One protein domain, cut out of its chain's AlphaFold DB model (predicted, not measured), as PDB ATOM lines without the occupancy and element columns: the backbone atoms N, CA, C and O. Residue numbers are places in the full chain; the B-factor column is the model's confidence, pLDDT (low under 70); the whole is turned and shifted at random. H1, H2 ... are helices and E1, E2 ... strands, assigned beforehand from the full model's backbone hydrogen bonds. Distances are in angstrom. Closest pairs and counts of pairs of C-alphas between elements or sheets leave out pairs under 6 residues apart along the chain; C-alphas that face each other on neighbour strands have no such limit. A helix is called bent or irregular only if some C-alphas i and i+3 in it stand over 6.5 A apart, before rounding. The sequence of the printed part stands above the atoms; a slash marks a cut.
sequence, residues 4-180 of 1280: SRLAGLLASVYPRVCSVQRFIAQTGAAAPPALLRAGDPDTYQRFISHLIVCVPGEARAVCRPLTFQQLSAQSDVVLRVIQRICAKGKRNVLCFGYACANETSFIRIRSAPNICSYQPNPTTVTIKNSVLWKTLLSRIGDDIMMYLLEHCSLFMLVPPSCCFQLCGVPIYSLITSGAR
ATOM      1  N   SER A   4     -20.674 -32.211 -63.629       62.44
ATOM      2  CA  SER A   4     -19.325 -32.164 -64.208       62.44
ATOM      3  C   SER A   4     -19.167 -31.059 -65.258       62.44
ATOM      4  O   SER A   4     -18.158 -30.351 -65.267       62.44
ATOM      5  N   ARG A   5     -20.186 -30.838 -66.100       66.81
ATOM      6  CA  ARG A   5     -20.164 -29.795 -67.132       66.81
ATOM      7  C   ARG A   5     -20.194 -28.404 -66.501       66.81
ATOM      8  O   ARG A   5     -19.460 -27.528 -66.945       66.81
ATOM      9  N   LEU A   6     -20.977 -28.197 -65.439       70.81
ATOM     10  CA  LEU A   6     -21.048 -26.904 -64.750       70.81
ATOM     11  C   LEU A   6     -19.780 -26.602 -63.933       70.81
ATOM     12  O   LEU A   6     -19.344 -25.451 -63.888       70.81
ATOM     13  N   ALA A   7     -19.147 -27.627 -63.354       70.56
ATOM     14  CA  ALA A   7     -17.840 -27.500 -62.715       70.56
ATOM     15  C   ALA A   7     -16.750 -27.076 -63.721       70.56
ATOM     16  O   ALA A   7     -16.019 -26.122 -63.454       70.56
ATOM     17  N   GLY A   8     -16.694 -27.710 -64.901       74.25
ATOM     18  CA  GLY A   8     -15.772 -27.329 -65.981       74.25
ATOM     19  C   GLY A   8     -16.012 -25.909 -66.513       74.25
ATOM     20  O   GLY A   8     -15.065 -25.144 -66.703       74.25
ATOM     21  N   LEU A   9     -17.279 -25.506 -66.666       78.44
ATOM     22  CA  LEU A   9     -17.639 -24.132 -67.032       78.44
ATOM     23  C   LEU A   9     -17.118 -23.120 -65.993       78.44
ATOM     24  O   LEU A   9     -16.473 -22.142 -66.372       78.44
ATOM     25  N   LEU A  10     -17.306 -23.363 -64.689       82.44
ATOM     26  CA  LEU A  10     -16.752 -22.495 -63.637       82.44
ATOM     27  C   LEU A  10     -15.211 -22.489 -63.621       82.44
ATOM     28  O   LEU A  10     -14.621 -21.431 -63.397       82.44
ATOM     29  N   ALA A  11     -14.558 -23.623 -63.896       82.69
ATOM     30  CA  ALA A  11     -13.095 -23.723 -63.956       82.69
ATOM     31  C   ALA A  11     -12.479 -22.866 -65.080       82.69
ATOM     32  O   ALA A  11     -11.396 -22.320 -64.908       82.69
ATOM     33  N   SER A  12     -13.202 -22.638 -66.185       80.12
ATOM     34  CA  SER A  12     -12.765 -21.704 -67.242       80.12
ATOM     35  C   SER A  12     -12.829 -20.211 -66.858       80.12
ATOM     36  O   SER A  12     -12.398 -19.361 -67.633       80.12
ATOM     37  N   VAL A  13     -13.365 -19.872 -65.676       78.69
ATOM     38  CA  VAL A  13     -13.483 -18.489 -65.162       78.69
ATOM     39  C   VAL A  13     -12.687 -18.278 -63.864       78.69
ATOM     40  O   VAL A  13     -12.293 -17.152 -63.555       78.69
ATOM     41  N   TYR A  14     -12.437 -19.341 -63.095       85.00
ATOM     42  CA  TYR A  14     -11.755 -19.288 -61.802       85.00
ATOM     43  C   TYR A  14     -10.611 -20.319 -61.748       85.00
ATOM     44  O   TYR A  14     -10.901 -21.509 -61.850       85.00
ATOM     45  N   PRO A  15      -9.346 -19.913 -61.494       83.00
ATOM     46  CA  PRO A  15      -8.185 -20.817 -61.520       83.00
ATOM     47  C   PRO A  15      -8.252 -22.026 -60.576       83.00
ATOM     48  O   PRO A  15      -7.532 -22.999 -60.775       83.00
ATOM     49  N   ARG A  16      -9.097 -21.986 -59.537       85.62
ATOM     50  CA  ARG A  16      -9.382 -23.149 -58.691       85.62
ATOM     51  C   ARG A  16     -10.865 -23.211 -58.341       85.62
ATOM     52  O   ARG A  16     -11.397 -22.292 -57.715       85.62
ATOM     53  N   VAL A  17     -11.502 -24.322 -58.699       88.88
ATOM     54  CA  VAL A  17     -12.902 -24.647 -58.394       88.88
ATOM     55  C   VAL A  17     -12.948 -26.006 -57.709       88.88
ATOM     56  O   VAL A  17     -12.381 -26.975 -58.209       88.88
ATOM     57  N   CYS A  18     -13.596 -26.088 -56.550       88.94
ATOM     58  CA  CYS A  18     -13.733 -27.332 -55.792       88.94
ATOM     59  C   CYS A  18     -14.980 -27.312 -54.892       88.94
ATOM     60  O   CYS A  18     -15.588 -26.263 -54.681       88.94
ATOM     61  N   SER A  19     -15.391 -28.466 -54.356       88.00
ATOM     62  CA  SER A  19     -16.437 -28.509 -53.323       88.00
ATOM     63  C   SER A  19     -15.946 -27.865 -52.023       88.00
ATOM     64  O   SER A  19     -14.744 -27.848 -51.742       88.00
ATOM     65  N   VAL A  20     -16.865 -27.382 -51.181       89.44
ATOM     66  CA  VAL A  20     -16.513 -26.813 -49.866       89.44
ATOM     67  C   VAL A  20     -15.733 -27.797 -48.981       89.44
ATOM     68  O   VAL A  20     -14.839 -27.382 -48.246       89.44
ATOM     69  N   GLN A  21     -15.989 -29.102 -49.118       86.88
ATOM     70  CA  GLN A  21     -15.224 -30.163 -48.454       86.88
ATOM     71  C   GLN A  21     -13.767 -30.200 -48.925       86.88
ATOM     72  O   GLN A  21     -12.853 -30.122 -48.104       86.88
ATOM     73  N   ARG A  22     -13.537 -30.253 -50.245       86.31
ATOM     74  CA  ARG A  22     -12.182 -30.310 -50.812       86.31
ATOM     75  C   ARG A  22     -11.406 -29.014 -50.569       86.31
ATOM     76  O   ARG A  22     -10.216 -29.085 -50.291       86.31
ATOM     77  N   PHE A  23     -12.070 -27.853 -50.588       88.31
ATOM     78  CA  PHE A  23     -11.450 -26.583 -50.196       88.31
ATOM     79  C   PHE A  23     -10.912 -26.629 -48.757       88.31
ATOM     80  O   PHE A  23      -9.780 -26.222 -48.515       88.31
ATOM     81  N   ILE A  24     -11.708 -27.137 -47.807       86.62
ATOM     82  CA  ILE A  24     -11.348 -27.141 -46.381       86.62
ATOM     83  C   ILE A  24     -10.236 -28.149 -46.083       86.62
ATOM     84  O   ILE A  24      -9.286 -27.791 -45.388       86.62
ATOM     85  N   ALA A  25     -10.278 -29.347 -46.676       82.62
ATOM     86  CA  ALA A  25      -9.167 -30.299 -46.608       82.62
ATOM     87  C   ALA A  25      -7.849 -29.686 -47.134       82.62
ATOM     88  O   ALA A  25      -6.790 -29.868 -46.542       82.62
ATOM     89  N   GLN A  26      -7.919 -28.865 -48.188       78.38
ATOM     90  CA  GLN A  26      -6.771 -28.173 -48.786       78.38
ATOM     91  C   GLN A  26      -6.309 -26.902 -48.032       78.38
ATOM     92  O   GLN A  26      -5.449 -26.180 -48.538       78.38
ATOM     93  N   THR A  27      -6.825 -26.601 -46.831       73.06
ATOM     94  CA  THR A  27      -6.330 -25.457 -46.024       73.06
ATOM     95  C   THR A  27      -4.988 -25.728 -45.328       73.06
ATOM     96  O   THR A  27      -4.277 -24.786 -44.954       73.06
ATOM     97  N   GLY A  28      -4.595 -27.001 -45.201       64.00
ATOM     98  CA  GLY A  28      -3.320 -27.406 -44.601       64.00
ATOM     99  C   GLY A  28      -3.275 -27.224 -43.082       64.00
ATOM    100  O   GLY A  28      -2.273 -26.742 -42.557       64.00
ATOM    101  N   ALA A  29      -4.368 -27.560 -42.393       65.62
ATOM    102  CA  ALA A  29      -4.379 -27.773 -40.948       65.62
ATOM    103  C   ALA A  29      -4.111 -29.254 -40.634       65.62
ATOM    104  O   ALA A  29      -4.586 -30.118 -41.366       65.62
ATOM    105  N   ALA A  30      -3.403 -29.540 -39.534       59.06
ATOM    106  CA  ALA A  30      -3.005 -30.903 -39.153       59.06
ATOM    107  C   ALA A  30      -4.191 -31.868 -38.939       59.06
ATOM    108  O   ALA A  30      -4.064 -33.060 -39.191       59.06
ATOM    109  N   ALA A  31      -5.353 -31.346 -38.535       66.50
ATOM    110  CA  ALA A  31      -6.619 -32.073 -38.515       66.50
ATOM    111  C   ALA A  31      -7.749 -31.154 -39.031       66.50
ATOM    112  O   ALA A  31      -8.167 -30.240 -38.311       66.50
ATOM    113  N   PRO A  32      -8.240 -31.324 -40.275       69.56
ATOM    114  CA  PRO A  32      -9.377 -30.558 -40.778       69.56
ATOM    115  C   PRO A  32     -10.692 -31.033 -40.122       69.56
ATOM    116  O   PRO A  32     -10.883 -32.230 -39.907       69.56
ATOM    117  N   PRO A  33     -11.638 -30.128 -39.812       75.88
ATOM    118  CA  PRO A  33     -12.838 -30.478 -39.057       75.88
ATOM    119  C   PRO A  33     -13.849 -31.295 -39.873       75.88
ATOM    120  O   PRO A  33     -14.137 -30.992 -41.035       75.88
ATOM    121  N   ALA A  34     -14.478 -32.278 -39.220       80.06
ATOM    122  CA  ALA A  34     -15.539 -33.110 -39.793       80.06
ATOM    123  C   ALA A  34     -16.794 -32.286 -40.167       80.06
ATOM    124  O   ALA A  34     -17.685 -32.018 -39.349       80.06
ATOM    125  N   LEU A  35     -16.851 -31.872 -41.438       83.56
ATOM    126  CA  LEU A  35     -17.936 -31.083 -42.031       83.56
ATOM    127  C   LEU A  35     -19.292 -31.785 -41.992       83.56
ATOM    128  O   LEU A  35     -20.304 -31.110 -41.801       83.56
ATOM    129  N   LEU A  36     -19.280 -33.109 -42.150       86.94
ATOM    130  CA  LEU A  36     -20.403 -34.020 -41.963       86.94
ATOM    131  C   LEU A  36     -20.088 -34.946 -40.778       86.94
ATOM    132  O   LEU A  36     -18.928 -35.283 -40.549       86.94
ATOM    133  N   ARG A  37     -21.117 -35.345 -40.036       87.81
ATOM    134  CA  ARG A  37     -21.084 -36.342 -38.956       87.81
ATOM    135  C   ARG A  37     -22.244 -37.320 -39.143       87.81
ATOM    136  O   ARG A  37     -23.254 -36.959 -39.747       87.81
ATOM    137  N   ALA A  38     -22.132 -38.519 -38.574       75.81
ATOM    138  CA  ALA A  38     -23.281 -39.412 -38.437       75.81
ATOM    139  C   ALA A  38     -24.434 -38.672 -37.725       75.81
ATOM    140  O   ALA A  38     -24.211 -37.989 -36.723       75.81
ATOM    141  N   GLY A  39     -25.644 -38.747 -38.285       81.25
ATOM    142  CA  GLY A  39     -26.821 -38.018 -37.797       81.25
ATOM    143  C   GLY A  39     -26.989 -36.570 -38.295       81.25
ATOM    144  O   GLY A  39     -27.994 -35.943 -37.964       81.25
ATOM    145  N   ASP A  40     -26.077 -36.016 -39.107       88.75
ATOM    146  CA  ASP A  40     -26.335 -34.736 -39.791       88.75
ATOM    147  C   ASP A  40     -27.472 -34.911 -40.833       88.75
ATOM    148  O   ASP A  40     -27.343 -35.767 -41.710       88.75
ATOM    149  N   PRO A  41     -28.563 -34.112 -40.815       88.56
ATOM    150  CA  PRO A  41     -29.719 -34.336 -41.696       88.56
ATOM    151  C   PRO A  41     -29.405 -34.220 -43.192       88.56
ATOM    152  O   PRO A  41     -28.639 -33.343 -43.599       88.56
ATOM    153  N   ASP A  42     -30.100 -34.986 -44.037       86.56
ATOM    154  CA  ASP A  42     -29.917 -35.012 -45.499       86.56
ATOM    155  C   ASP A  42     -29.933 -33.629 -46.159       86.56
ATOM    156  O   ASP A  42     -29.258 -33.393 -47.158       86.56
ATOM    157  N   THR A  43     -30.736 -32.703 -45.627       85.00
ATOM    158  CA  THR A  43     -30.843 -31.327 -46.139       85.00
ATOM    159  C   THR A  43     -29.554 -30.530 -45.937       85.00
ATOM    160  O   THR A  43     -29.262 -29.632 -46.724       85.00
ATOM    161  N   TYR A  44     -28.759 -30.877 -44.922       89.81
ATOM    162  CA  TYR A  44     -27.415 -30.358 -44.705       89.81
ATOM    163  C   TYR A  44     -26.370 -31.139 -45.507       89.81
ATOM    164  O   TYR A  44     -25.528 -30.506 -46.139       89.81
ATOM    165  N   GLN A  45     -26.473 -32.471 -45.596       87.81
ATOM    166  CA  GLN A  45     -25.592 -33.275 -46.457       87.81
ATOM    167  C   GLN A  45     -25.656 -32.808 -47.927       87.81
ATOM    168  O   GLN A  45     -24.632 -32.471 -48.524       87.81
ATOM    169  N   ARG A  46     -26.872 -32.660 -48.476       84.31
ATOM    170  CA  ARG A  46     -27.124 -32.115 -49.822       84.31
ATOM    171  C   ARG A  46     -26.672 -30.660 -49.962       84.31
ATOM    172  O   ARG A  46     -26.099 -30.298 -50.982       84.31
ATOM    173  N   PHE A  47     -26.863 -29.822 -48.941       89.50
ATOM    174  CA  PHE A  47     -26.348 -28.446 -48.950       89.50
ATOM    175  C   PHE A  47     -24.816 -28.387 -49.060       89.50
ATOM    176  O   PHE A  47     -24.301 -27.532 -49.777       89.50
ATOM    177  N   ILE A  48     -24.100 -29.288 -48.383       90.44
ATOM    178  CA  ILE A  48     -22.637 -29.366 -48.441       90.44
ATOM    179  C   ILE A  48     -22.156 -29.898 -49.798       90.44
ATOM    180  O   ILE A  48     -21.219 -29.326 -50.353       90.44
ATOM    181  N   SER A  49     -22.809 -30.914 -50.379       84.69
ATOM    182  CA  SER A  49     -22.430 -31.418 -51.711       84.69
ATOM    183  C   SER A  49     -22.700 -30.408 -52.835       84.69
ATOM    184  O   SER A  49     -21.913 -30.305 -53.771       84.69
ATOM    185  N   HIS A  50     -23.761 -29.601 -52.715       86.44
ATOM    186  CA  HIS A  50     -24.145 -28.590 -53.709       86.44
ATOM    187  C   HIS A  50     -23.402 -27.243 -53.557       86.44
ATOM    188  O   HIS A  50     -23.666 -26.315 -54.329       86.44
ATOM    189  N   LEU A  51     -22.498 -27.091 -52.577       89.62
ATOM    190  CA  LEU A  51     -21.768 -25.842 -52.320       89.62
ATOM    191  C   LEU A  51     -20.360 -25.866 -52.938       89.62
ATOM    192  O   LEU A  51     -19.423 -26.473 -52.409       89.62
ATOM    193  N   ILE A  52     -20.214 -25.141 -54.047       90.00
ATOM    194  CA  ILE A  52     -18.976 -24.999 -54.816       90.00
ATOM    195  C   ILE A  52     -18.226 -23.737 -54.365       90.00
ATOM    196  O   ILE A  52     -18.811 -22.658 -54.220       90.00
ATOM    197  N   VAL A  53     -16.914 -23.866 -54.170       91.75
ATOM    198  CA  VAL A  53     -15.980 -22.786 -53.848       91.75
ATOM    199  C   VAL A  53     -15.123 -22.486 -55.073       91.75
ATOM    200  O   VAL A  53     -14.302 -23.306 -55.482       91.75
ATOM    201  N   CYS A  54     -15.280 -21.288 -55.632       91.50
ATOM    202  CA  CYS A  54     -14.428 -20.779 -56.699       91.50
ATOM    203  C   CYS A  54     -13.460 -19.732 -56.131       91.50
ATOM    204  O   CYS A  54     -13.877 -18.727 -55.543       91.50
ATOM    205  N   VAL A  55     -12.159 -19.956 -56.296       88.06
ATOM    206  CA  VAL A  55     -11.095 -19.085 -55.785       88.06
ATOM    207  C   VAL A  55     -10.510 -18.282 -56.956       88.06
ATOM    208  O   VAL A  55      -9.986 -18.888 -57.892       88.06
ATOM    209  N   PRO A  56     -10.606 -16.936 -56.960       81.94
ATOM    210  CA  PRO A  56      -9.958 -16.111 -57.981       81.94
ATOM    211  C   PRO A  56      -8.434 -16.095 -57.783       81.94
ATOM    212  O   PRO A  56      -7.967 -16.212 -56.653       81.94
ATOM    213  N   GLY A  57      -7.658 -15.893 -58.854       72.00
ATOM    214  CA  GLY A  57      -6.184 -15.891 -58.787       72.00
ATOM    215  C   GLY A  57      -5.594 -14.834 -57.840       72.00
ATOM    216  O   GLY A  57      -4.595 -15.085 -57.180       72.00
ATOM    217  N   GLU A  58      -6.264 -13.688 -57.682       67.00
ATOM    218  CA  GLU A  58      -5.894 -12.621 -56.732       67.00
ATOM    219  C   GLU A  58      -6.247 -12.927 -55.255       67.00
ATOM    220  O   GLU A  58      -6.144 -12.054 -54.382       67.00
ATOM    221  N   ALA A  59      -6.752 -14.124 -54.940       73.62
ATOM    222  CA  ALA A  59      -7.087 -14.483 -53.568       73.62
ATOM    223  C   ALA A  59      -5.815 -14.616 -52.719       73.62
ATOM    224  O   ALA A  59      -4.980 -15.487 -52.946       73.62
ATOM    225  N   ARG A  60      -5.702 -13.777 -51.682       74.00
ATOM    226  CA  ARG A  60      -4.666 -13.916 -50.648       74.00
ATOM    227  C   ARG A  60      -4.712 -15.322 -50.045       74.00
ATOM    228  O   ARG A  60      -5.802 -15.871 -49.886       74.00
ATOM    229  N   ALA A  61      -3.565 -15.863 -49.641       74.25
ATOM    230  CA  ALA A  61      -3.526 -17.072 -48.821       74.25
ATOM    231  C   ALA A  61      -4.372 -16.902 -47.541       74.25
ATOM    232  O   ALA A  61      -4.556 -15.783 -47.049       74.25
ATOM    233  N   VAL A  62      -4.899 -18.004 -47.003       76.69
ATOM    234  CA  VAL A  62      -5.596 -17.976 -45.708       76.69
ATOM    235  C   VAL A  62      -4.550 -17.718 -44.622       76.69
ATOM    236  O   VAL A  62      -3.572 -18.459 -44.530       76.69
ATOM    237  N   CYS A  63      -4.722 -16.657 -43.832       65.75
ATOM    238  CA  CYS A  63      -3.775 -16.312 -42.769       65.75
ATOM    239  C   CYS A  63      -3.678 -17.447 -41.740       65.75
ATOM    240  O   CYS A  63      -4.698 -18.013 -41.353       65.75
ATOM    241  N   ARG A  64      -2.457 -17.757 -41.292       73.31
ATOM    242  CA  ARG A  64      -2.162 -18.773 -40.268       73.31
ATOM    243  C   ARG A  64      -1.758 -18.092 -38.944       73.31
ATOM    244  O   ARG A  64      -1.246 -16.974 -39.010       73.31
ATOM    245  N   PRO A  65      -1.940 -18.736 -37.773       71.38
ATOM    246  CA  PRO A  65      -2.578 -20.043 -37.561       71.38
ATOM    247  C   PRO A  65      -4.084 -20.021 -37.872       71.38
ATOM    248  O   PRO A  65      -4.729 -18.980 -37.793       71.38
ATOM    249  N   LEU A  66      -4.636 -21.173 -38.260       69.12
ATOM    250  CA  LEU A  66      -6.063 -21.323 -38.562       69.12
ATOM    251  C   LEU A  66      -6.825 -21.716 -37.297       69.12
ATOM    252  O   LEU A  66      -6.486 -22.724 -36.680       69.12
ATOM    253  N   THR A  67      -7.885 -20.981 -36.948       77.31
ATOM    254  CA  THR A  67      -8.817 -21.404 -35.897       77.31
ATOM    255  C   THR A  67     -10.130 -21.898 -36.510       77.31
ATOM    256  O   THR A  67     -10.770 -21.213 -37.307       77.31
ATOM    257  N   PHE A  68     -10.556 -23.103 -36.120       83.88
ATOM    258  CA  PHE A  68     -11.889 -23.636 -36.441       83.88
ATOM    259  C   PHE A  68     -12.916 -23.319 -35.338       83.88
ATOM    260  O   PHE A  68     -14.016 -23.870 -35.311       83.88
ATOM    261  N   GLN A  69     -12.571 -22.415 -34.415       83.75
ATOM    262  CA  GLN A  69     -13.429 -22.027 -33.303       83.75
ATOM    263  C   GLN A  69     -14.515 -21.056 -33.780       83.75
ATOM    264  O   GLN A  69     -14.239 -20.032 -34.411       83.75
ATOM    265  N   GLN A  70     -15.775 -21.359 -33.465       89.81
ATOM    266  CA  GLN A  70     -16.854 -20.389 -33.615       89.81
ATOM    267  C   GLN A  70     -16.847 -19.453 -32.398       89.81
ATOM    268  O   GLN A  70     -17.283 -19.834 -31.313       89.81
ATOM    269  N   LEU A  71     -16.386 -18.220 -32.595       87.94
ATOM    270  CA  LEU A  71     -16.363 -17.168 -31.571       87.94
ATOM    271  C   LEU A  71     -17.567 -16.221 -31.678       87.94
ATOM    272  O   LEU A  71     -17.902 -15.532 -30.716       87.94
ATOM    273  N   SER A  72     -18.245 -16.182 -32.831       89.75
ATOM    274  CA  SER A  72     -19.361 -15.261 -33.077       89.75
ATOM    275  C   SER A  72     -20.614 -15.964 -33.583       89.75
ATOM    276  O   SER A  72     -20.592 -17.084 -34.088       89.75
ATOM    277  N   ALA A  73     -21.753 -15.271 -33.542       90.00
ATOM    278  CA  ALA A  73     -22.907 -15.708 -34.312       90.00
ATOM    279  C   ALA A  73     -22.673 -15.465 -35.817       90.00
ATOM    280  O   ALA A  73     -22.164 -14.418 -36.222       90.00
ATOM    281  N   GLN A  74     -23.183 -16.367 -36.664       92.94
ATOM    282  CA  GLN A  74     -23.232 -16.210 -38.131       92.94
ATOM    283  C   GLN A  74     -23.869 -14.875 -38.576       92.94
ATOM    284  O   GLN A  74     -23.617 -14.379 -39.672       92.94
ATOM    285  N   SER A  75     -24.677 -14.240 -37.715       89.69
ATOM    286  CA  SER A  75     -25.230 -12.910 -37.970       89.69
ATOM    287  C   SER A  75     -24.192 -11.790 -38.045       89.69
ATOM    288  O   SER A  75     -24.456 -10.767 -38.690       89.69
ATOM    289  N   ASP A  76     -23.060 -11.995 -37.380       89.38
ATOM    290  CA  ASP A  76     -22.097 -10.968 -37.007       89.38
ATOM    291  C   ASP A  76     -20.800 -11.173 -37.794       89.38
ATOM    292  O   ASP A  76     -20.282 -10.200 -38.338       89.38
ATOM    293  N   VAL A  77     -20.393 -12.432 -38.022       91.62
ATOM    294  CA  VAL A  77     -19.416 -12.832 -39.056       91.62
ATOM    295  C   VAL A  77     -19.761 -12.176 -40.402       91.62
ATOM    296  O   VAL A  77     -18.977 -11.395 -40.943       91.62
ATOM    297  N   VAL A  78     -20.989 -12.392 -40.892       91.94
ATOM    298  CA  VAL A  78     -21.483 -11.822 -42.159       91.94
ATOM    299  C   VAL A  78     -21.489 -10.287 -42.140       91.94
ATOM    300  O   VAL A  78     -21.168  -9.661 -43.147       91.94
ATOM    301  N   LEU A  79     -21.819  -9.647 -41.007       89.12
ATOM    302  CA  LEU A  79     -21.781  -8.181 -40.909       89.12
ATOM    303  C   LEU A  79     -20.354  -7.623 -40.911       89.12
ATOM    304  O   LEU A  79     -20.133  -6.599 -41.551       89.12
ATOM    305  N   ARG A  80     -19.394  -8.277 -40.243       89.38
ATOM    306  CA  ARG A  80     -17.980  -7.867 -40.264       89.38
ATOM    307  C   ARG A  80     -17.396  -7.971 -41.670       89.38
ATOM    308  O   ARG A  80     -16.740  -7.030 -42.113       89.38
ATOM    309  N   VAL A  81     -17.694  -9.052 -42.394       91.19
ATOM    310  CA  VAL A  81     -17.287  -9.223 -43.800       91.19
ATOM    311  C   VAL A  81     -17.879  -8.119 -44.681       91.19
ATOM    312  O   VAL A  81     -17.135  -7.448 -45.393       91.19
ATOM    313  N   ILE A  82     -19.185  -7.839 -44.574       90.62
ATOM    314  CA  ILE A  82     -19.817  -6.729 -45.311       90.62
ATOM    315  C   ILE A  82     -19.176  -5.382 -44.942       90.62
ATOM    316  O   ILE A  82     -18.916  -4.575 -45.832       90.62
ATOM    317  N   GLN A  83     -18.844  -5.144 -43.665       87.94
ATOM    318  CA  GLN A  83     -18.154  -3.918 -43.249       87.94
ATOM    319  C   GLN A  83     -16.788  -3.777 -43.928       87.94
ATOM    320  O   GLN A  83     -16.489  -2.712 -44.467       87.94
ATOM    321  N   ARG A  84     -15.974  -4.841 -43.930       87.81
ATOM    322  CA  ARG A  84     -14.645  -4.854 -44.558       87.81
ATOM    323  C   ARG A  84     -14.732  -4.632 -46.066       87.81
ATOM    324  O   ARG A  84     -13.998  -3.801 -46.591       87.81
ATOM    325  N   ILE A  85     -15.644  -5.318 -46.757       87.88
ATOM    326  CA  ILE A  85     -15.833  -5.178 -48.207       87.88
ATOM    327  C   ILE A  85     -16.297  -3.759 -48.565       87.88
ATOM    328  O   ILE A  85     -15.705  -3.138 -49.448       87.88
ATOM    329  N   CYS A  86     -17.313  -3.228 -47.872       84.81
ATOM    330  CA  CYS A  86     -17.810  -1.872 -48.108       84.81
ATOM    331  C   CYS A  86     -16.740  -0.808 -47.813       84.81
ATOM    332  O   CYS A  86     -16.583   0.113 -48.612       84.81
ATOM    333  N   ALA A  87     -15.975  -0.947 -46.724       82.38
ATOM    334  CA  ALA A  87     -14.883  -0.030 -46.386       82.38
ATOM    335  C   ALA A  87     -13.743  -0.069 -47.420       82.38
ATOM    336  O   ALA A  87     -13.205   0.973 -47.775       82.38
ATOM    337  N   LYS A  88     -13.427  -1.254 -47.961       82.38
ATOM    338  CA  LYS A  88     -12.453  -1.451 -49.052       82.38
ATOM    339  C   LYS A  88     -13.013  -1.110 -50.447       82.38
ATOM    340  O   LYS A  88     -12.334  -1.355 -51.439       82.38
ATOM    341  N   GLY A  89     -14.259  -0.636 -50.554       79.12
ATOM    342  CA  GLY A  89     -14.925  -0.315 -51.826       79.12
ATOM    343  C   GLY A  89     -15.130  -1.500 -52.788       79.12
ATOM    344  O   GLY A  89     -15.502  -1.290 -53.944       79.12
ATOM    345  N   LYS A  90     -14.887  -2.744 -52.353       81.88
ATOM    346  CA  LYS A  90     -14.852  -3.918 -53.239       81.88
ATOM    347  C   LYS A  90     -16.257  -4.344 -53.680       81.88
ATOM    348  O   LYS A  90     -17.216  -4.309 -52.910       81.88
ATOM    349  N   ARG A  91     -16.383  -4.808 -54.929       79.50
ATOM    350  CA  ARG A  91     -17.628  -5.404 -55.445       79.50
ATOM    351  C   ARG A  91     -17.729  -6.863 -55.003       79.50
ATOM    352  O   ARG A  91     -16.964  -7.694 -55.474       79.50
ATOM    353  N   ASN A  92     -18.705  -7.176 -54.154       89.38
ATOM    354  CA  ASN A  92     -19.065  -8.544 -53.781       89.38
ATOM    355  C   ASN A  92     -20.598  -8.674 -53.773       89.38
ATOM    356  O   ASN A  92     -21.274  -7.764 -53.282       89.38
ATOM    357  N   VAL A  93     -21.143  -9.780 -54.290       87.69
ATOM    358  CA  VAL A  93     -22.596 -10.061 -54.321       87.69
ATOM    359  C   VAL A  93     -23.227  -9.946 -52.923       87.69
ATOM    360  O   VAL A  93     -24.311  -9.377 -52.774       87.69
ATOM    361  N   LEU A  94     -22.509 -10.374 -51.878       87.50
ATOM    362  CA  LEU A  94     -22.937 -10.301 -50.475       87.50
ATOM    363  C   LEU A  94     -23.240  -8.858 -50.013       87.50
ATOM    364  O   LEU A  94     -24.095  -8.629 -49.164       87.50
ATOM    365  N   CYS A  95     -22.586  -7.852 -50.599       86.25
ATOM    366  CA  CYS A  95     -22.766  -6.448 -50.213       86.25
ATOM    367  C   CYS A  95     -23.878  -5.721 -50.985       86.25
ATOM    368  O   CYS A  95     -24.137  -4.546 -50.722       86.25
ATOM    369  N   PHE A  96     -24.573  -6.379 -51.919       82.62
ATOM    370  CA  PHE A  96     -25.633  -5.731 -52.696       82.62
ATOM    371  C   PHE A  96     -26.767  -5.233 -51.779       82.62
ATOM    372  O   PHE A  96     -27.405  -6.016 -51.076       82.62
ATOM    373  N   GLY A  97     -27.016  -3.917 -51.775       75.56
ATOM    374  CA  GLY A  97     -28.012  -3.273 -50.905       75.56
ATOM    375  C   GLY A  97     -27.486  -2.736 -49.562       75.56
ATOM    376  O   GLY A  97     -28.265  -2.172 -48.782       75.56
ATOM    377  N   TYR A  98     -26.178  -2.857 -49.321       80.31
ATOM    378  CA  TYR A  98     -25.444  -2.282 -48.191       80.31
ATOM    379  C   TYR A  98     -24.441  -1.216 -48.664       80.31
ATOM    380  O   TYR A  98     -24.000  -1.238 -49.813       80.31
ATOM    381  N   ALA A  99     -24.079  -0.283 -47.782       77.12
ATOM    382  CA  ALA A  99     -22.980   0.663 -47.990       77.12
ATOM    383  C   ALA A  99     -22.411   1.146 -46.645       77.12
ATOM    384  O   ALA A  99     -23.028   0.947 -45.596       77.12
ATOM    385  N   CYS A 100     -21.268   1.834 -46.671       76.19
ATOM    386  CA  CYS A 100     -20.769   2.566 -45.505       76.19
ATOM    387  C   CYS A 100     -21.768   3.656 -45.082       76.19
ATOM    388  O   CYS A 100     -22.303   4.389 -45.919       76.19
ATOM    389  N   ALA A 101     -22.018   3.769 -43.779       67.19
ATOM    390  CA  ALA A 101     -22.920   4.769 -43.225       67.19
ATOM    391  C   ALA A 101     -22.289   6.168 -43.288       67.19
ATOM    392  O   ALA A 101     -21.192   6.387 -42.782       67.19
ATOM    393  N   ASN A 102     -23.027   7.126 -43.842       61.75
ATOM    394  CA  ASN A 102     -22.681   8.547 -43.821       61.75
ATOM    395  C   ASN A 102     -23.682   9.345 -42.960       61.75
ATOM    396  O   ASN A 102     -24.664   8.804 -42.441       61.75
ATOM    397  N   GLU A 103     -23.456  10.649 -42.803       51.53
ATOM    398  CA  GLU A 103     -24.315  11.535 -41.997       51.53
ATOM    399  C   GLU A 103     -25.770  11.600 -42.490       51.53
ATOM    400  O   GLU A 103     -26.691  11.783 -41.698       51.53
ATOM    401  N   THR A 104     -25.996  11.380 -43.789       42.44
ATOM    402  CA  THR A 104     -27.326  11.421 -44.423       42.44
ATOM    403  C   THR A 104     -28.034  10.056 -44.477       42.44
ATOM    404  O   THR A 104     -29.151   9.952 -44.985       42.44
ATOM    405  N   SER A 105     -27.428   8.995 -43.925       48.88
ATOM    406  CA  SER A 105     -27.976   7.631 -43.934       48.88
ATOM    407  C   SER A 105     -29.026   7.408 -42.838       48.88
ATOM    408  O   SER A 105     -28.704   7.070 -41.700       48.88
ATOM    409  N   PHE A 106     -30.308   7.504 -43.207       44.56
ATOM    410  CA  PHE A 106     -31.460   7.353 -42.298       44.56
ATOM    411  C   PHE A 106     -31.626   5.967 -41.630       44.56
ATOM    412  O   PHE A 106     -32.434   5.841 -40.710       44.56
ATOM    413  N   ILE A 107     -30.915   4.923 -42.080       54.44
ATOM    414  CA  ILE A 107     -31.028   3.548 -41.555       54.44
ATOM    415  C   ILE A 107     -29.630   2.940 -41.348       54.44
ATOM    416  O   ILE A 107     -29.096   2.257 -42.223       54.44
ATOM    417  N   ARG A 108     -29.037   3.176 -40.170       54.88
ATOM    418  CA  ARG A 108     -27.820   2.478 -39.707       54.88
ATOM    419  C   ARG A 108     -28.170   1.109 -39.116       54.88
ATOM    420  O   ARG A 108     -29.204   0.960 -38.459       54.88
ATOM    421  N   ILE A 109     -27.310   0.111 -39.308       64.25
ATOM    422  CA  ILE A 109     -27.490  -1.217 -38.707       64.25
ATOM    423  C   ILE A 109     -27.121  -1.140 -37.218       64.25
ATOM    424  O   ILE A 109     -25.997  -0.802 -36.871       64.25
ATOM    425  N   ARG A 110     -28.051  -1.488 -36.317       54.19
ATOM    426  CA  ARG A 110     -27.843  -1.360 -34.854       54.19
ATOM    427  C   ARG A 110     -26.648  -2.149 -34.298       54.19
ATOM    428  O   ARG A 110     -26.112  -1.746 -33.276       54.19
ATOM    429  N   SER A 111     -26.254  -3.242 -34.952       55.03
ATOM    430  CA  SER A 111     -25.085  -4.062 -34.582       55.03
ATOM    431  C   SER A 111     -23.811  -3.716 -35.367       55.03
ATOM    432  O   SER A 111     -22.785  -4.344 -35.152       55.03
ATOM    433  N   ALA A 112     -23.883  -2.779 -36.315       63.44
ATOM    434  CA  ALA A 112     -22.776  -2.377 -37.182       63.44
ATOM    435  C   ALA A 112     -22.997  -0.910 -37.611       63.44
ATOM    436  O   ALA A 112     -23.466  -0.655 -38.724       63.44
ATOM    437  N   PRO A 113     -22.743   0.072 -36.720       60.41
ATOM    438  CA  PRO A 113     -23.162   1.466 -36.911       60.41
ATOM    439  C   PRO A 113     -22.505   2.151 -38.118       60.41
ATOM    440  O   PRO A 113     -23.031   3.147 -38.613       60.41
ATOM    441  N   ASN A 114     -21.397   1.586 -38.603       69.44
ATOM    442  CA  ASN A 114     -20.627   2.055 -39.753       69.44
ATOM    443  C   ASN A 114     -21.190   1.544 -41.095       69.44
ATOM    444  O   ASN A 114     -20.657   1.884 -42.147       69.44
ATOM    445  N   ILE A 115     -22.273   0.755 -41.079       74.62
ATOM    446  CA  ILE A 115     -22.968   0.246 -42.268       74.62
ATOM    447  C   ILE A 115     -24.417   0.748 -42.270       74.62
ATOM    448  O   ILE A 115     -25.134   0.663 -41.265       74.62
ATOM    449  N   CYS A 116     -24.888   1.216 -43.423       71.81
ATOM    450  CA  CYS A 116     -26.305   1.413 -43.698       71.81
ATOM    451  C   CYS A 116     -26.834   0.323 -44.641       71.81
ATOM    452  O   CYS A 116     -26.117  -0.213 -45.488       71.81
ATOM    453  N   SER A 117     -28.107  -0.039 -44.474       72.44
ATOM    454  CA  SER A 117     -28.789  -0.997 -45.350       72.44
ATOM    455  C   SER A 117     -30.021  -0.333 -45.938       72.44
ATOM    456  O   SER A 117     -30.916   0.090 -45.205       72.44
ATOM    457  N   TYR A 118     -30.049  -0.229 -47.265       64.00
ATOM    458  CA  TYR A 118     -31.170   0.358 -47.997       64.00
ATOM    459  C   TYR A 118     -32.213  -0.709 -48.338       64.00
ATOM    460  O   TYR A 118     -33.412  -0.456 -48.239       64.00
ATOM    461  N   GLN A 119     -31.748  -1.910 -48.695       67.44
ATOM    462  CA  GLN A 119     -32.563  -3.101 -48.924       67.44
ATOM    463  C   GLN A 119     -31.643  -4.338 -48.874       67.44
ATOM    464  O   GLN A 119     -30.878  -4.533 -49.814       67.44
ATOM    465  N   PRO A 120     -31.661  -5.167 -47.815       60.50
ATOM    466  CA  PRO A 120     -30.771  -6.325 -47.722       60.50
ATOM    467  C   PRO A 120     -31.123  -7.372 -48.791       60.50
ATOM    468  O   PRO A 120     -32.294  -7.731 -48.939       60.50
ATOM    469  N   ASN A 121     -30.129  -7.866 -49.537       68.69
ATOM    470  CA  ASN A 121     -30.363  -8.879 -50.571       68.69
ATOM    471  C   ASN A 121     -30.744 -10.256 -49.961       68.69
ATOM    472  O   ASN A 121     -30.296 -10.576 -48.854       68.69
ATOM    473  N   PRO A 122     -31.553 -11.087 -50.655       70.06
ATOM    474  CA  PRO A 122     -32.033 -12.362 -50.112       70.06
ATOM    475  C   PRO A 122     -30.906 -13.329 -49.745       70.06
ATOM    476  O   PRO A 122     -30.935 -13.917 -48.669       70.06
ATOM    477  N   THR A 123     -29.883 -13.431 -50.592       76.25
ATOM    478  CA  THR A 123     -28.705 -14.290 -50.417       76.25
ATOM    479  C   THR A 123     -28.009 -14.047 -49.079       76.25
ATOM    480  O   THR A 123     -27.773 -14.971 -48.305       76.25
ATOM    481  N   THR A 124     -27.784 -12.777 -48.746       82.19
ATOM    482  CA  THR A 124     -27.203 -12.354 -47.469       82.19
ATOM    483  C   THR A 124     -28.127 -12.679 -46.308       82.19
ATOM    484  O   THR A 124     -27.662 -13.136 -45.270       82.19
ATOM    485  N   VAL A 125     -29.443 -12.495 -46.464       79.38
ATOM    486  CA  VAL A 125     -30.416 -12.887 -45.434       79.38
ATOM    487  C   VAL A 125     -30.380 -14.401 -45.194       79.38
ATOM    488  O   VAL A 125     -30.433 -14.797 -44.030       79.38
ATOM    489  N   THR A 126     -30.217 -15.223 -46.234       82.44
ATOM    490  CA  THR A 126     -30.069 -16.686 -46.140       82.44
ATOM    491  C   THR A 126     -28.780 -17.082 -45.423       82.44
ATOM    492  O   THR A 126     -28.865 -17.732 -44.379       82.44
ATOM    493  N   ILE A 127     -27.613 -16.634 -45.903       86.19
ATOM    494  CA  ILE A 127     -26.295 -16.932 -45.302       86.19
ATOM    495  C   ILE A 127     -26.256 -16.489 -43.832       86.19
ATOM    496  O   ILE A 127     -25.754 -17.204 -42.968       86.19
ATOM    497  N   LYS A 128     -26.850 -15.329 -43.525       83.12
ATOM    498  CA  LYS A 128     -26.933 -14.768 -42.172       83.12
ATOM    499  C   LYS A 128     -27.878 -15.538 -41.238       83.12
ATOM    500  O   LYS A 128     -27.729 -15.447 -40.015       83.12
ATOM    501  N   ASN A 129     -28.906 -16.219 -41.764       83.00
ATOM    502  CA  ASN A 129     -29.999 -16.731 -40.929       83.00
ATOM    503  C   ASN A 129     -30.257 -18.226 -40.916       83.00
ATOM    504  O   ASN A 129     -30.720 -18.687 -39.866       83.00
ATOM    505  N   SER A 130     -30.000 -18.921 -42.023       89.06
ATOM    506  CA  SER A 130     -30.274 -20.348 -42.196       89.06
ATOM    507  C   SER A 130     -29.576 -21.197 -41.132       89.06
ATOM    508  O   SER A 130     -28.498 -20.843 -40.651       89.06
ATOM    509  N   VAL A 131     -30.187 -22.329 -40.775       88.25
ATOM    510  CA  VAL A 131     -29.563 -23.324 -39.892       88.25
ATOM    511  C   VAL A 131     -28.329 -23.916 -40.573       88.25
ATOM    512  O   VAL A 131     -27.272 -23.935 -39.962       88.25
ATOM    513  N   LEU A 132     -28.419 -24.247 -41.864       92.38
ATOM    514  CA  LEU A 132     -27.345 -24.864 -42.655       92.38
ATOM    515  C   LEU A 132     -26.028 -24.064 -42.593       92.38
ATOM    516  O   LEU A 132     -24.959 -24.616 -42.354       92.38
ATOM    517  N   TRP A 133     -26.120 -22.736 -42.716       93.38
ATOM    518  CA  TRP A 133     -24.966 -21.831 -42.645       93.38
ATOM    519  C   TRP A 133     -24.432 -21.619 -41.222       93.38
ATOM    520  O   TRP A 133     -23.255 -21.308 -41.060       93.38
ATOM    521  N   LYS A 134     -25.262 -21.809 -40.185       91.44
ATOM    522  CA  LYS A 134     -24.779 -21.890 -38.799       91.44
ATOM    523  C   LYS A 134     -24.065 -23.212 -38.537       91.44
ATOM    524  O   LYS A 134     -23.025 -23.188 -37.897       91.44
ATOM    525  N   THR A 135     -24.616 -24.334 -39.005       91.88
ATOM    526  CA  THR A 135     -23.995 -25.657 -38.856       91.88
ATOM    527  C   THR A 135     -22.622 -25.636 -39.514       91.88
ATOM    528  O   THR A 135     -21.640 -25.947 -38.848       91.88
ATOM    529  N   LEU A 136     -22.528 -25.116 -40.743       93.12
ATOM    530  CA  LEU A 136     -21.252 -24.900 -41.424       93.12
ATOM    531  C   LEU A 136     -20.290 -24.032 -40.589       93.12
ATOM    532  O   LEU A 136     -19.181 -24.479 -40.317       93.12
ATOM    533  N   LEU A 137     -20.713 -22.855 -40.093       93.06
ATOM    534  CA  LEU A 137     -19.884 -22.028 -39.195       93.06
ATOM    535  C   LEU A 137     -19.396 -22.807 -37.957       93.06
ATOM    536  O   LEU A 137     -18.222 -22.722 -37.614       93.06
ATOM    537  N   SER A 138     -20.265 -23.596 -37.320       90.81
ATOM    538  CA  SER A 138     -19.927 -24.383 -36.121       90.81
ATOM    539  C   SER A 138     -18.957 -25.544 -36.373       90.81
ATOM    540  O   SER A 138     -18.452 -26.127 -35.417       90.81
ATOM    541  N   ARG A 139     -18.696 -25.892 -37.643       90.12
ATOM    542  CA  ARG A 139     -17.645 -26.842 -38.037       90.12
ATOM    543  C   ARG A 139     -16.367 -26.135 -38.502       90.12
ATOM    544  O   ARG A 139     -15.299 -26.689 -38.297       90.12
ATOM    545  N   ILE A 140     -16.457 -24.955 -39.130       90.12
ATOM    546  CA  ILE A 140     -15.316 -24.317 -39.827       90.12
ATOM    547  C   ILE A 140     -14.731 -23.085 -39.125       90.12
ATOM    548  O   ILE A 140     -13.705 -22.575 -39.563       90.12
ATOM    549  N   GLY A 141     -15.371 -22.592 -38.069       90.00
ATOM    550  CA  GLY A 141     -14.922 -21.426 -37.313       90.00
ATOM    551  C   GLY A 141     -15.143 -20.076 -37.997       90.00
ATOM    552  O   GLY A 141     -15.479 -19.969 -39.182       90.00
ATOM    553  N   ASP A 142     -14.958 -19.017 -37.208       90.88
ATOM    554  CA  ASP A 142     -15.128 -17.632 -37.650       90.88
ATOM    555  C   ASP A 142     -14.196 -17.284 -38.828       90.88
ATOM    556  O   ASP A 142     -14.633 -16.625 -39.775       90.88
ATOM    557  N   ASP A 143     -12.938 -17.733 -38.798       87.88
ATOM    558  CA  ASP A 143     -11.902 -17.313 -39.751       87.88
ATOM    559  C   ASP A 143     -12.123 -17.862 -41.163       87.88
ATOM    560  O   ASP A 143     -12.121 -17.094 -42.130       87.88
ATOM    561  N   ILE A 144     -12.397 -19.165 -41.297       89.94
ATOM    562  CA  ILE A 144     -12.672 -19.783 -42.603       89.94
ATOM    563  C   ILE A 144     -13.974 -19.224 -43.192       89.94
ATOM    564  O   ILE A 144     -14.026 -18.908 -44.381       89.94
ATOM    565  N   MET A 145     -15.013 -19.014 -42.372       93.69
ATOM    566  CA  MET A 145     -16.262 -18.391 -42.833       93.69
ATOM    567  C   MET A 145     -16.048 -16.931 -43.273       93.69
ATOM    568  O   MET A 145     -16.618 -16.507 -44.280       93.69
ATOM    569  N   MET A 146     -15.207 -16.154 -42.575       91.69
ATOM    570  CA  MET A 146     -14.826 -14.811 -43.031       91.69
ATOM    571  C   MET A 146     -14.058 -14.862 -44.356       91.69
ATOM    572  O   MET A 146     -14.375 -14.088 -45.260       91.69
ATOM    573  N   TYR A 147     -13.097 -15.778 -44.499       90.94
ATOM    574  CA  TYR A 147     -12.301 -15.929 -45.717       90.94
ATOM    575  C   TYR A 147     -13.167 -16.299 -46.931       90.94
ATOM    576  O   TYR A 147     -13.123 -15.605 -47.948       90.94
ATOM    577  N   LEU A 148     -14.011 -17.330 -46.810       92.81
ATOM    578  CA  LEU A 148     -14.902 -17.783 -47.884       92.81
ATOM    579  C   LEU A 148     -15.842 -16.670 -48.377       92.81
ATOM    580  O   LEU A 148     -16.097 -16.563 -49.573       92.81
ATOM    581  N   LEU A 149     -16.339 -15.819 -47.472       93.44
ATOM    582  CA  LEU A 149     -17.271 -14.741 -47.812       93.44
ATOM    583  C   LEU A 149     -16.581 -13.449 -48.302       93.44
ATOM    584  O   LEU A 149     -17.175 -12.709 -49.094       93.44
ATOM    585  N   GLU A 150     -15.357 -13.157 -47.843       90.88
ATOM    586  CA  GLU A 150     -14.587 -11.962 -48.233       90.88
ATOM    587  C   GLU A 150     -13.761 -12.172 -49.517       90.88
ATOM    588  O   GLU A 150     -13.670 -11.246 -50.329       90.88
ATOM    589  N   HIS A 151     -13.197 -13.370 -49.718       88.50
ATOM    590  CA  HIS A 151     -12.193 -13.657 -50.752       88.50
ATOM    591  C   HIS A 151     -12.618 -14.675 -51.823       88.50
ATOM    592  O   HIS A 151     -12.142 -14.573 -52.955       88.50
ATOM    593  N   CYS A 152     -13.519 -15.618 -51.527       91.44
ATOM    594  CA  CYS A 152     -13.987 -16.604 -52.508       91.44
ATOM    595  C   CYS A 152     -15.295 -16.182 -53.198       91.44
ATOM    596  O   CYS A 152     -16.068 -15.357 -52.702       91.44
ATOM    597  N   SER A 153     -15.560 -16.788 -54.355       92.25
ATOM    598  CA  SER A 153     -16.870 -16.764 -55.008       92.25
ATOM    599  C   SER A 153     -17.565 -18.098 -54.764       92.25
ATOM    600  O   SER A 153     -17.192 -19.111 -55.346       92.25
ATOM    601  N   LEU A 154     -18.550 -18.113 -53.867       93.12
ATOM    602  CA  LEU A 154     -19.339 -19.311 -53.577       93.12
ATOM    603  C   LEU A 154     -20.496 -19.444 -54.569       93.12
ATOM    604  O   LEU A 154     -21.186 -18.458 -54.841       93.12
ATOM    605  N   PHE A 155     -20.749 -20.661 -55.045       89.38
ATOM    606  CA  PHE A 155     -21.876 -21.004 -55.912       89.38
ATOM    607  C   PHE A 155     -22.677 -22.158 -55.305       89.38
ATOM    608  O   PHE A 155     -22.110 -23.108 -54.775       89.38
ATOM    609  N   MET A 156     -24.002 -22.068 -55.388       87.38
ATOM    610  CA  MET A 156     -24.921 -23.138 -55.002       87.38
ATOM    611  C   MET A 156     -25.507 -23.781 -56.251       87.38
ATOM    612  O   MET A 156     -26.213 -23.103 -57.000       87.38
ATOM    613  N   LEU A 157     -25.213 -25.062 -56.461       77.81
ATOM    614  CA  LEU A 157     -25.832 -25.900 -57.487       77.81
ATOM    615  C   LEU A 157     -27.336 -26.054 -57.208       77.81
ATOM    616  O   LEU A 157     -27.751 -26.194 -56.057       77.81
ATOM    617  N   VAL A 158     -28.149 -26.024 -58.263       72.25
ATOM    618  CA  VAL A 158     -29.594 -26.278 -58.239       72.25
ATOM    619  C   VAL A 158     -29.957 -27.133 -59.465       72.25
ATOM    620  O   VAL A 158     -29.779 -26.671 -60.599       72.25
ATOM    621  N   PRO A 159     -30.458 -28.369 -59.269       54.91
ATOM    622  CA  PRO A 159     -30.858 -29.246 -60.367       54.91
ATOM    623  C   PRO A 159     -31.918 -28.617 -61.293       54.91
ATOM    624  O   PRO A 159     -32.720 -27.802 -60.832       54.91
ATOM    625  N   PRO A 160     -31.961 -28.989 -62.589       52.41
ATOM    626  CA  PRO A 160     -31.151 -30.018 -63.252       52.41
ATOM    627  C   PRO A 160     -29.935 -29.463 -64.028       52.41
ATOM    628  O   PRO A 160     -29.397 -30.174 -64.883       52.41
ATOM    629  N   SER A 161     -29.563 -28.188 -63.842       62.31
ATOM    630  CA  SER A 161     -28.598 -27.504 -64.731       62.31
ATOM    631  C   SER A 161     -27.983 -26.190 -64.220       62.31
ATOM    632  O   SER A 161     -27.150 -25.607 -64.914       62.31
ATOM    633  N   CYS A 162     -28.408 -25.659 -63.071       65.94
ATOM    634  CA  CYS A 162     -28.227 -24.243 -62.733       65.94
ATOM    635  C   CYS A 162     -27.314 -24.038 -61.511       65.94
ATOM    636  O   CYS A 162     -27.204 -24.907 -60.653       65.94
ATOM    637  N   CYS A 163     -26.712 -22.851 -61.364       74.81
ATOM    638  CA  CYS A 163     -26.118 -22.434 -60.088       74.81
ATOM    639  C   CYS A 163     -26.359 -20.954 -59.767       74.81
ATOM    640  O   CYS A 163     -26.426 -20.102 -60.655       74.81
ATOM    641  N   PHE A 164     -26.458 -20.640 -58.476       79.50
ATOM    642  CA  PHE A 164     -26.626 -19.278 -57.970       79.50
ATOM    643  C   PHE A 164     -25.358 -18.807 -57.260       79.50
ATOM    644  O   PHE A 164     -24.904 -19.443 -56.309       79.50
ATOM    645  N   GLN A 165     -24.810 -17.663 -57.680       87.31
ATOM    646  CA  GLN A 165     -23.682 -17.045 -56.983       87.31
ATOM    647  C   GLN A 165     -24.132 -16.458 -55.638       87.31
ATOM    648  O   GLN A 165     -25.052 -15.637 -55.565       87.31
ATOM    649  N   LEU A 166     -23.452 -16.865 -54.571       87.56
ATOM    650  CA  LEU A 166     -23.768 -16.521 -53.189       87.56
ATOM    651  C   LEU A 166     -22.945 -15.331 -52.666       87.56
ATOM    652  O   LEU A 166     -23.465 -14.461 -51.965       87.56
ATOM    653  N   CYS A 167     -21.659 -15.283 -53.013       89.12
ATOM    654  CA  CYS A 167     -20.729 -14.207 -52.664       89.12
ATOM    655  C   CYS A 167     -19.589 -14.114 -53.693       89.12
ATOM    656  O   CYS A 167     -19.592 -14.811 -54.709       89.12
ATOM    657  N   GLY A 168     -18.618 -13.242 -53.428       89.00
ATOM    658  CA  GLY A 168     -17.478 -12.972 -54.301       89.00
ATOM    659  C   GLY A 168     -17.782 -11.932 -55.376       89.00
ATOM    660  O   GLY A 168     -18.864 -11.332 -55.400       89.00
ATOM    661  N   VAL A 169     -16.807 -11.687 -56.252       86.12
ATOM    662  CA  VAL A 169     -16.942 -10.739 -57.370       86.12
ATOM    663  C   VAL A 169     -18.019 -11.264 -58.330       86.12
ATOM    664  O   VAL A 169     -17.924 -12.422 -58.733       86.12
ATOM    665  N   PRO A 170     -19.042 -10.468 -58.706       86.94
ATOM    666  CA  PRO A 170     -20.130 -10.950 -59.557       86.94
ATOM    667  C   PRO A 170     -19.596 -11.477 -60.895       86.94
ATOM    668  O   PRO A 170     -18.952 -10.712 -61.614       86.94
ATOM    669  N   ILE A 171     -19.871 -12.739 -61.239       82.50
ATOM    670  CA  ILE A 171     -19.195 -13.472 -62.330       82.50
ATOM    671  C   ILE A 171     -19.234 -12.745 -63.684       82.50
ATOM    672  O   ILE A 171     -18.230 -12.681 -64.390       82.50
ATOM    673  N   TYR A 172     -20.344 -12.066 -63.995       77.06
ATOM    674  CA  TYR A 172     -20.490 -11.247 -65.205       77.06
ATOM    675  C   TYR A 172     -19.450 -10.119 -65.321       77.06
ATOM    676  O   TYR A 172     -19.215  -9.630 -66.418       77.06
ATOM    677  N   SER A 173     -18.850  -9.687 -64.205       73.94
ATOM    678  CA  SER A 173     -17.803  -8.658 -64.175       73.94
ATOM    679  C   SER A 173     -16.439  -9.214 -64.574       73.94
ATOM    680  O   SER A 173     -15.650  -8.457 -65.121       73.94
ATOM    681  N   LEU A 174     -16.186 -10.506 -64.333       71.06
ATOM    682  CA  LEU A 174     -14.974 -11.199 -64.781       71.06
ATOM    683  C   LEU A 174     -15.053 -11.449 -66.295       71.06
ATOM    684  O   LEU A 174     -14.127 -11.131 -67.031       71.06
ATOM    685  N   ILE A 175     -16.221 -11.898 -66.771       65.69
ATOM    686  CA  ILE A 175     -16.490 -12.162 -68.195       65.69
ATOM    687  C   ILE A 175     -16.338 -10.893 -69.066       65.69
ATOM    688  O   ILE A 175     -15.899 -10.983 -70.208       65.69
ATOM    689  N   THR A 176     -16.625  -9.688 -68.549       55.97
ATOM    690  CA  THR A 176     -16.374  -8.426 -69.288       55.97
ATOM    691  C   THR A 176     -14.903  -7.996 -69.379       55.97
ATOM    692  O   THR A 176     -14.625  -7.015 -70.065       55.97
ATOM    693  N   SER A 177     -13.971  -8.672 -68.699       51.75
ATOM    694  CA  SER A 177     -12.580  -8.218 -68.516       51.75
ATOM    695  C   SER A 177     -11.546  -8.905 -69.422       51.75
ATOM    696  O   SER A 177     -10.353  -8.808 -69.160       51.75
ATOM    697  N   GLY A 178     -11.983  -9.554 -70.507       49.56
ATOM    698  CA  GLY A 178     -11.112  -9.947 -71.628       49.56
ATOM    699  C   GLY A 178     -10.615 -11.397 -71.649       49.56
ATOM    700  O   GLY A 178      -9.874 -11.758 -72.560       49.56
ATOM    701  N   ALA A 179     -11.038 -12.250 -70.713       43.94
ATOM    702  CA  ALA A 179     -10.729 -13.680 -70.770       43.94
ATOM    703  C   ALA A 179     -11.376 -14.333 -72.011       43.94
ATOM    704  O   ALA A 179     -12.603 -14.349 -72.140       43.94
ATOM    705  N   ARG A 180     -10.558 -14.883 -72.921       41.88
ATOM    706  CA  ARG A 180     -11.024 -15.658 -74.087       41.88
ATOM    707  C   ARG A 180     -11.610 -16.995 -73.616       41.88
ATOM    708  O   ARG A 180     -10.877 -17.952 -73.393       41.88
TER     709      ARG A 180
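Overview. This is residues 4 to 180 of the 1280 residues of the protein "Telomerase reverse transcriptase" of Scyliorhinus torazame (UniProt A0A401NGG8). A strongly twisted four-stranded sheet has H1 on one face and H2 on the opposite face. Next to it is a cluster of crossed helices, H4, H5 and the bent H6, and beyond them the small hairpin E3 and E4 packs on H4 at the far end from the sheet. The printed part has 177 residues, with seven named helices and six named strands in the order H1 E1 H2 H3 E2 H4 E3 E4 H5 H6 E5 E6 H7. The larger sheet runs E1 E2 E5 E6, antiparallel throughout, and the class is mixed, helices and strands. The whole is compact, with a radius of gyration of the C-alphas of 16.4 A, and spans 48 by 42 by 34 A.

Arrangement. H1, residues 4 to 11, is on the sheet of E1, residues 16 to 19, E2, residues 51 to 55, E5, residues 153 to 158, and E6, residues 162 to 165; the closest C-alphas of H1 and E1 are those of Ala 11 and Val 17, 5.6 A. N 53 and O 18 are 2.8 A apart, N 52 and O 155 2.9 A, and, in the hairpin E5 and E6, N 158 and O 162 2.8 A. H2, residues 20 to 25, lies over E1 at a height of 7.7 A and stands up from the sheet. H3, residues 42 to 49, only grazes the sheet, with residues 46 to 49. H4, residues 74 to 87, is closest to E3, residues 98 to 100, at the C-alphas of Cys 86 and Ala 99, 5.8 A; E3 forms a hairpin with E4, residues 112 to 117, where N 116 and O 99 are 2.9 A apart. With residues 74 to 78 alone, H4 touches H5, residues 122 to 129, the closest C-alphas being those of Ser 75 and Lys 128, 4.9 A. H6, residues 131 to 150, was assigned as one helix by its hydrogen bonds but is bent, C-alphas 139 and 142 being 9.6 A apart; its arms H6a, residues 131 to 139, and H6b, residues 142 to 150, stand at a steep tilt of 58 degrees. H4 touches H6b at a steep tilt of 45 degrees, closest at the C-alphas of Val 81 and Glu 150, 5.9 A. H7, residues 171 to 175, touches no helix. Every O i to N i+4 pair is within hydrogen-bond range in H1, H2, H3, H5, H6a, H6b and H7; in H4, 8 of 10 are.

Along the chain. H1 begins at C-alpha 4, (-19.325, -32.164, -64.208), and H7 ends at C-alpha 175, (-16.490, -12.162, -68.195). From first to last C-alpha, H4 measures 20.0 A, E5 16.2 A, E2 13.1 A, H6a 12.6 A and H6b 12.0 A.

Size, cuts and confidence. The C-alphas farthest apart are those of Ala 38 and Thr 104, 51.3 A. The printed part has no cut; the links H2 to H3, E2 to H4 and E3 to E4 are long. The mean pLDDT of the printed part is 79.2, and 38 residues are under 70, among them residues 101 to 114 and 175 to 180.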